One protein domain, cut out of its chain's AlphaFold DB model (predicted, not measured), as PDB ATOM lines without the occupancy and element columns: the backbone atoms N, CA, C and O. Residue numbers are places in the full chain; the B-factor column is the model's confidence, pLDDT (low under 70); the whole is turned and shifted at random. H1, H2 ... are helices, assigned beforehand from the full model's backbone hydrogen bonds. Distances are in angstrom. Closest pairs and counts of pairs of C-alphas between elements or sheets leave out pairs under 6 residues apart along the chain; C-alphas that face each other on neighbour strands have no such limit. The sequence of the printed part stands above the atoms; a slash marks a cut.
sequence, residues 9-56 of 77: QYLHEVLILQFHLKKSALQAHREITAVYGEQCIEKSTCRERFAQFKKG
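What this domain is: This is residues 9 to 56 of the 77 residues of the protein "HTH_48 domain-containing protein" of Anopheles stephensi (UniProt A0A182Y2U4). Three helices of equal length make a small crossed cluster: H1 and H2 form an open V, a helical hairpin joined by a tight link, and H3 packs across the part where the two come together. The later part of H1 and the first part of H2 make the contacts, while residues 37 to 42 lead from the far end of H2 back to H3. The printed part has 48 residues with three named helices, in the order H1, H2, H3, and no named strand, and its class is all helix. It is compact, with a radius of gyration of the C-alphas of 9.6 A and spans of 28 by 19 by 19 A.

How they stand to each other: H1, residues 9 to 20, and H2, residues 25 to 36, touch and form a helical hairpin. Their closest C-alphas, those of Gln 18 and Ala 28, are 5.9 A apart. H1 touches H2 with residues 15 to 19 alone, and H2 touches H1 with residues 25 to 28 alone. They run opposite ways at a steep tilt of 44 degrees. H3, residues 43 to 54, touches H1, which meets it with residues 15 to 19 alone. The closest C-alphas of H1 and H3 are those of Phe 19 and Phe 50, 7.1 A apart. These two run the same way at a steep tilt of 58 degrees. H2 touches H3 with residues 25 to 29 alone, and the closest C-alphas, those of Ala 25 and Arg 47, are 5.6 A apart. H2 and H3 run opposite ways at a steep tilt of 55 degrees. In H1, H2 and H3 every O i to N i+4 pair is within hydrogen-bond range.

Where its parts are: H1 runs from Gln 9, whose C-alpha is at (25.800, -11.140, -21.381), to His 20, a length of 16.8 A. H2 begins at Ala 25, with its C-alpha at (41.924, -16.692, -22.593), and ends at Tyr 36, 16.1 A from first to last C-alpha. H3 runs from Lys 43 to Lys 54, a length of 16.7 A, and its last C-alpha is at (39.500, -20.404, -12.384).

The domain as a whole: The two C-alphas farthest apart are those of Gly 37 and Lys 55, at 28.2 A. The C-alphas of the first and last printed residues, Gln 9 and Gly 56, are 17.6 A apart. The printed part has no cut. The link from H1 to H2 has 4 residues and is tight; the link from H2 to H3 has 6 residues and is short. The mean pLDDT of the printed part is 90.2, and no printed residue is under 70.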
ATOM      1  N   GLN A   9      26.220  -9.859 -21.956       87.94
ATOM      2  CA  GLN A   9      25.800 -11.140 -21.381       87.94
ATOM      3  C   GLN A   9      26.099 -12.307 -22.328       87.94
ATOM      4  O   GLN A   9      26.672 -13.310 -21.908       87.94
ATOM      5  N   TYR A  10      25.786 -12.146 -23.615       89.06
ATOM      6  CA  TYR A  10      26.062 -13.161 -24.626       89.06
ATOM      7  C   TYR A  10      27.565 -13.454 -24.721       89.06
ATOM      8  O   TYR A  10      27.981 -14.611 -24.713       89.06
ATOM      9  N   LEU A  11      28.407 -12.414 -24.720       89.06
ATOM     10  CA  LEU A  11      29.862 -12.583 -24.689       89.06
ATOM     11  C   LEU A  11      30.336 -13.316 -23.429       89.06
ATOM     12  O   LEU A  11      31.246 -14.139 -23.513       89.06
ATOM     13  N   HIS A  12      29.722 -13.066 -22.272       90.06
ATOM     14  CA  HIS A  12      30.048 -13.775 -21.033       90.06
ATOM     15  C   HIS A  12      29.696 -15.262 -21.101       90.06
ATOM     16  O   HIS A  12      30.523 -16.094 -20.730       90.06
ATOM     17  N   GLU A  13      28.528 -15.616 -21.633       91.69
ATOM     18  CA  GLU A  13      28.141 -17.016 -21.855       91.69
ATOM     19  C   GLU A  13      29.089 -17.718 -22.837       91.69
ATOM     20  O   GLU A  13      29.545 -18.835 -22.580       91.69
ATOM     21  N   VAL A  14      29.480 -17.034 -23.917       92.31
ATOM     22  CA  VAL A  14      30.487 -17.541 -24.861       92.31
ATOM     23  C   VAL A  14      31.835 -17.747 -24.166       92.31
ATOM     24  O   VAL A  14      32.468 -18.782 -24.357       92.31
ATOM     25  N   LEU A  15      32.284 -16.818 -23.320       91.81
ATOM     26  CA  LEU A  15      33.531 -16.966 -22.563       91.81
ATOM     27  C   LEU A  15      33.492 -18.162 -21.598       91.81
ATOM     28  O   LEU A  15      34.490 -18.877 -21.485       91.81
ATOM     29  N   ILE A  16      32.354 -18.403 -20.935       93.44
ATOM     30  CA  ILE A  16      32.147 -19.591 -20.097       93.44
ATOM     31  C   ILE A  16      32.289 -20.848 -20.960       93.44
ATOM     32  O   ILE A  16      33.083 -21.729 -20.627       93.44
ATOM     33  N   LEU A  17      31.606 -20.917 -22.107       93.50
ATOM     34  CA  LEU A  17      31.721 -22.052 -23.025       93.50
ATOM     35  C   LEU A  17      33.184 -22.311 -23.424       93.50
ATOM     36  O   LEU A  17      33.667 -23.436 -23.311       93.50
ATOM     37  N   GLN A  18      33.925 -21.272 -23.815       93.25
ATOM     38  CA  GLN A  18      35.343 -21.382 -24.188       93.25
ATOM     39  C   GLN A  18      36.221 -21.883 -23.029       93.25
ATOM     40  O   GLN A  18      37.150 -22.669 -23.241       93.25
ATOM     41  N   PHE A  19      35.917 -21.473 -21.795       92.44
ATOM     42  CA  PHE A  19      36.594 -21.967 -20.596       92.44
ATOM     43  C   PHE A  19      36.318 -23.458 -20.347       92.44
ATOM     44  O   PHE A  19      37.247 -24.224 -20.073       92.44
ATOM     45  N   HIS A  20      35.066 -23.896 -20.501       92.94
ATOM     46  CA  HIS A  20      34.695 -25.312 -20.404       92.94
ATOM     47  C   HIS A  20      35.339 -26.162 -21.507       92.94
ATOM     48  O   HIS A  20      35.743 -27.294 -21.247       92.94
ATOM     49  N   LEU A  21      35.551 -25.586 -22.694       93.12
ATOM     50  CA  LEU A  21      36.317 -26.184 -23.795       93.12
ATOM     51  C   LEU A  21      37.839 -26.220 -23.552       93.12
ATOM     52  O   LEU A  21      38.599 -26.534 -24.466       93.12
ATOM     53  N   LYS A  22      38.306 -25.898 -22.335       92.31
ATOM     54  CA  LYS A  22      39.726 -25.874 -21.936       92.31
ATOM     55  C   LYS A  22      40.593 -24.940 -22.789       92.31
ATOM     56  O   LYS A  22      41.818 -25.082 -22.796       92.31
ATOM     57  N   LYS A  23      39.995 -23.958 -23.473       92.12
ATOM     58  CA  LYS A  23      40.762 -22.974 -24.241       92.12
ATOM     59  C   LYS A  23      41.456 -21.988 -23.308       92.12
ATOM     60  O   LYS A  23      41.030 -21.744 -22.181       92.12
ATOM     61  N   SER A  24      42.552 -21.405 -23.784       91.62
ATOM     62  CA  SER A  24      43.208 -20.289 -23.094       91.62
ATOM     63  C   SER A  24      42.455 -18.981 -23.354       91.62
ATOM     64  O   SER A  24      41.876 -18.815 -24.426       91.62
ATOM     65  N   ALA A  25      42.537 -18.017 -22.433       89.75
ATOM     66  CA  ALA A  25      41.924 -16.692 -22.593       89.75
ATOM     67  C   ALA A  25      42.352 -16.006 -23.905       89.75
ATOM     68  O   ALA A  25      41.553 -15.349 -24.566       89.75
ATOM     69  N   LEU A  26      43.604 -16.219 -24.329       91.62
ATOM     70  CA  LEU A  26      44.112 -15.690 -25.595       91.62
ATOM     71  C   LEU A  26      43.449 -16.349 -26.815       91.62
ATOM     72  O   LEU A  26      43.145 -15.661 -27.785       91.62
ATOM     73  N   GLN A  27      43.228 -17.667 -26.778       92.69
ATOM     74  CA  GLN A  27      42.544 -18.384 -27.860       92.69
ATOM     75  C   GLN A  27      41.072 -17.981 -27.928       92.69
ATOM     76  O   GLN A  27      40.588 -17.658 -29.007       92.69
ATOM     77  N   ALA A  28      40.400 -17.922 -26.775       92.06
ATOM     78  CA  ALA A  28      39.015 -17.480 -26.673       92.06
ATOM     79  C   ALA A  28      38.841 -16.057 -27.222       92.06
ATOM     80  O   ALA A  28      37.981 -15.830 -28.064       92.06
ATOM     81  N   HIS A  29      39.708 -15.117 -26.826       92.38
ATOM     82  CA  HIS A  29      39.675 -13.753 -27.352       92.38
ATOM     83  C   HIS A  29      39.866 -13.714 -28.875       92.38
ATOM     84  O   HIS A  29      39.090 -13.060 -29.559       92.38
ATOM     85  N   ARG A  30      40.851 -14.440 -29.425       92.31
ATOM     86  CA  ARG A  30      41.079 -14.481 -30.882       92.31
ATOM     87  C   ARG A  30      39.870 -15.017 -31.647       92.31
ATOM     88  O   ARG A  30      39.556 -14.485 -32.702       92.31
ATOM     89  N   GLU A  31      39.217 -16.052 -31.133       91.44
ATOM     90  CA  GLU A  31      38.063 -16.668 -31.790       91.44
ATOM     91  C   GLU A  31      36.824 -15.767 -31.724       91.44
ATOM     92  O   GLU A  31      36.157 -15.570 -32.734       91.44
ATOM     93  N   ILE A  32      36.569 -15.142 -30.571       89.81
ATOM     94  CA  ILE A  32      35.470 -14.181 -30.396       89.81
ATOM     95  C   ILE A  32      35.676 -12.966 -31.310       89.81
ATOM     96  O   ILE A  32      34.771 -12.587 -32.045       89.81
ATOM     97  N   THR A  33      36.882 -12.398 -31.328       89.75
ATOM     98  CA  THR A  33      37.242 -11.266 -32.191       89.75
ATOM     99  C   THR A  33      37.165 -11.609 -33.681       89.75
ATOM    100  O   THR A  33      36.775 -10.765 -34.481       89.75
ATOM    101  N   ALA A  34      37.505 -12.839 -34.072       90.00
ATOM    102  CA  ALA A  34      37.402 -13.275 -35.464       90.00
ATOM    103  C   ALA A  34      35.947 -13.392 -35.949       90.00
ATOM    104  O   ALA A  34      35.691 -13.205 -37.135       90.00
ATOM    105  N   VAL A  35      35.008 -13.707 -35.050       89.44
ATOM    106  CA  VAL A  35      33.584 -13.887 -35.381       89.44
ATOM    107  C   VAL A  35      32.803 -12.577 -35.270       89.44
ATOM    108  O   VAL A  35      32.002 -12.278 -36.151       89.44
ATOM    109  N   TYR A  36      33.031 -11.801 -34.207       86.88
ATOM    110  CA  TYR A  36      32.227 -10.618 -33.870       86.88
ATOM    111  C   TYR A  36      32.971  -9.281 -34.034       86.88
ATOM    112  O   TYR A  36      32.383  -8.221 -33.847       86.88
ATOM    113  N   GLY A  37      34.262  -9.307 -34.374       85.62
ATOM    114  CA  GLY A  37      35.095  -8.117 -34.565       85.62
ATOM    115  C   GLY A  37      35.919  -7.712 -33.335       85.62
ATOM    116  O   GLY A  37      35.620  -8.070 -32.195       85.62
ATOM    117  N   GLU A  38      36.981  -6.932 -33.570       82.56
ATOM    118  CA  GLU A  38      37.951  -6.496 -32.542       82.56
ATOM    119  C   GLU A  38      37.344  -5.640 -31.428       82.56
ATOM    120  O   GLU A  38      37.903  -5.576 -30.335       82.56
ATOM    121  N   GLN A  39      36.190  -5.022 -31.677       80.81
ATOM    122  CA  GLN A  39      35.557  -4.090 -30.742       80.81
ATOM    123  C   GLN A  39      34.664  -4.784 -29.701       80.81
ATOM    124  O   GLN A  39      34.166  -4.127 -28.793       80.81
ATOM    125  N   CYS A  40      34.472  -6.105 -29.798       82.62
ATOM    126  CA  CYS A  40      33.561  -6.833 -28.913       82.62
ATOM    127  C   CYS A  40      34.092  -7.031 -27.489       82.62
ATOM    128  O   CYS A  40      33.321  -6.961 -26.535       82.62
ATOM    129  N   ILE A  41      35.386  -7.321 -27.316       85.12
ATOM    130  CA  ILE A  41      35.959  -7.535 -25.982       85.12
ATOM    131  C   ILE A  41      37.449  -7.220 -25.935       85.12
ATOM    132  O   ILE A  41      38.227  -7.707 -26.754       85.12
ATOM    133  N   GLU A  42      37.880  -6.475 -24.918       87.12
ATOM    134  CA  GLU A  42      39.300  -6.229 -24.694       87.12
ATOM    135  C   GLU A  42      40.018  -7.485 -24.165       87.12
ATOM    136  O   GLU A  42      39.481  -8.288 -23.391       87.12
ATOM    137  N   LYS A  43      41.292  -7.644 -24.542       88.25
ATOM    138  CA  LYS A  43      42.168  -8.720 -24.047       88.25
ATOM    139  C   LYS A  43      42.232  -8.762 -22.517       88.25
ATOM    140  O   LYS A  43      42.232  -9.856 -21.946       88.25
ATOM    141  N   SER A  44      42.282  -7.601 -21.864       88.62
ATOM    142  CA  SER A  44      42.376  -7.481 -20.405       88.62
ATOM    143  C   SER A  44      41.121  -8.028 -19.726       88.62
ATOM    144  O   SER A  44      41.227  -8.902 -18.864       88.62
ATOM    145  N   THR A  45      39.938  -7.619 -20.197       87.25
ATOM    146  CA  THR A  45      38.639  -8.101 -19.707       87.25
ATOM    147  C   THR A  45      38.502  -9.613 -19.875       87.25
ATOM    148  O   THR A  45      38.103 -10.310 -18.941       87.25
ATOM    149  N   CYS A  46      38.902 -10.161 -21.030       90.19
ATOM    150  CA  CYS A  46      38.894 -11.609 -21.254       90.19
ATOM    151  C   CYS A  46      39.787 -12.344 -20.235       90.19
ATOM    152  O   CYS A  46      39.377 -13.338 -19.632       90.19
ATOM    153  N   ARG A  47      40.999 -11.832 -19.982       91.00
ATOM    154  CA  ARG A  47      41.928 -12.423 -19.010       91.00
ATOM    155  C   ARG A  47      41.381 -12.374 -17.584       91.00
ATOM    156  O   ARG A  47      41.525 -13.359 -16.860       91.00
ATOM    157  N   GLU A  48      40.766 -11.264 -17.186       91.00
ATOM    158  CA  GLU A  48      40.180 -11.114 -15.852       91.00
ATOM    159  C   GLU A  48      39.013 -12.082 -15.639       91.00
ATOM    160  O   GLU A  48      38.994 -12.813 -14.645       91.00
ATOM    161  N   ARG A  49      38.101 -12.193 -16.615       90.62
ATOM    162  CA  ARG A  49      37.001 -13.172 -16.582       90.62
ATOM    163  C   ARG A  49      37.523 -14.598 -16.451       90.62
ATOM    164  O   ARG A  49      37.096 -15.330 -15.565       90.62
ATOM    165  N   PHE A  50      38.529 -14.967 -17.242       91.50
ATOM    166  CA  PHE A  50      39.171 -16.280 -17.131       91.50
ATOM    167  C   PHE A  50      39.830 -16.514 -15.765       91.50
ATOM    168  O   PHE A  50      39.850 -17.647 -15.281       91.50
ATOM    169  N   ALA A  51      40.363 -15.474 -15.118       91.75
ATOM    170  CA  ALA A  51      40.885 -15.583 -13.760       91.75
ATOM    171  C   ALA A  51      39.765 -15.812 -12.727       91.75
ATOM    172  O   ALA A  51      39.969 -16.579 -11.786       91.75
ATOM    173  N   GLN A  52      38.585 -15.214 -12.916       91.12
ATOM    174  CA  GLN A  52      37.399 -15.467 -12.085       91.12
ATOM    175  C   GLN A  52      36.845 -16.883 -12.291       91.12
ATOM    176  O   GLN A  52      36.573 -17.578 -11.313       91.12
ATOM    177  N   PHE A  53      36.791 -17.370 -13.534       92.31
ATOM    178  CA  PHE A  53      36.351 -18.738 -13.835       92.31
ATOM    179  C   PHE A  53      37.248 -19.793 -13.188       92.31
ATOM    180  O   PHE A  53      36.761 -20.789 -12.660       92.31
ATOM    181  N   LYS A  54      38.563 -19.545 -13.130       92.00
ATOM    182  CA  LYS A  54      39.500 -20.404 -12.384       92.00
ATOM    183  C   LYS A  54      39.219 -20.449 -10.881       92.00
ATOM    184  O   LYS A  54      39.551 -21.444 -10.247       92.00
ATOM    185  N   LYS A  55      38.616 -19.399 -10.316       92.62
ATOM    186  CA  LYS A  55      38.161 -19.347  -8.918       92.62
ATOM    187  C   LYS A  55      36.757 -19.941  -8.730       92.62
ATOM    188  O   LYS A  55      36.241 -19.907  -7.620       92.62
ATOM    189  N   GLY A  56      36.130 -20.450  -9.795       91.50
ATOM    190  CA  GLY A  56      34.754 -20.950  -9.779       91.50
ATOM    191  C   GLY A  56      33.688 -19.850  -9.792       91.50
ATOM    192  O   GLY A  56      32.513 -20.141  -9.588       91.50
TER     193      GLY A  56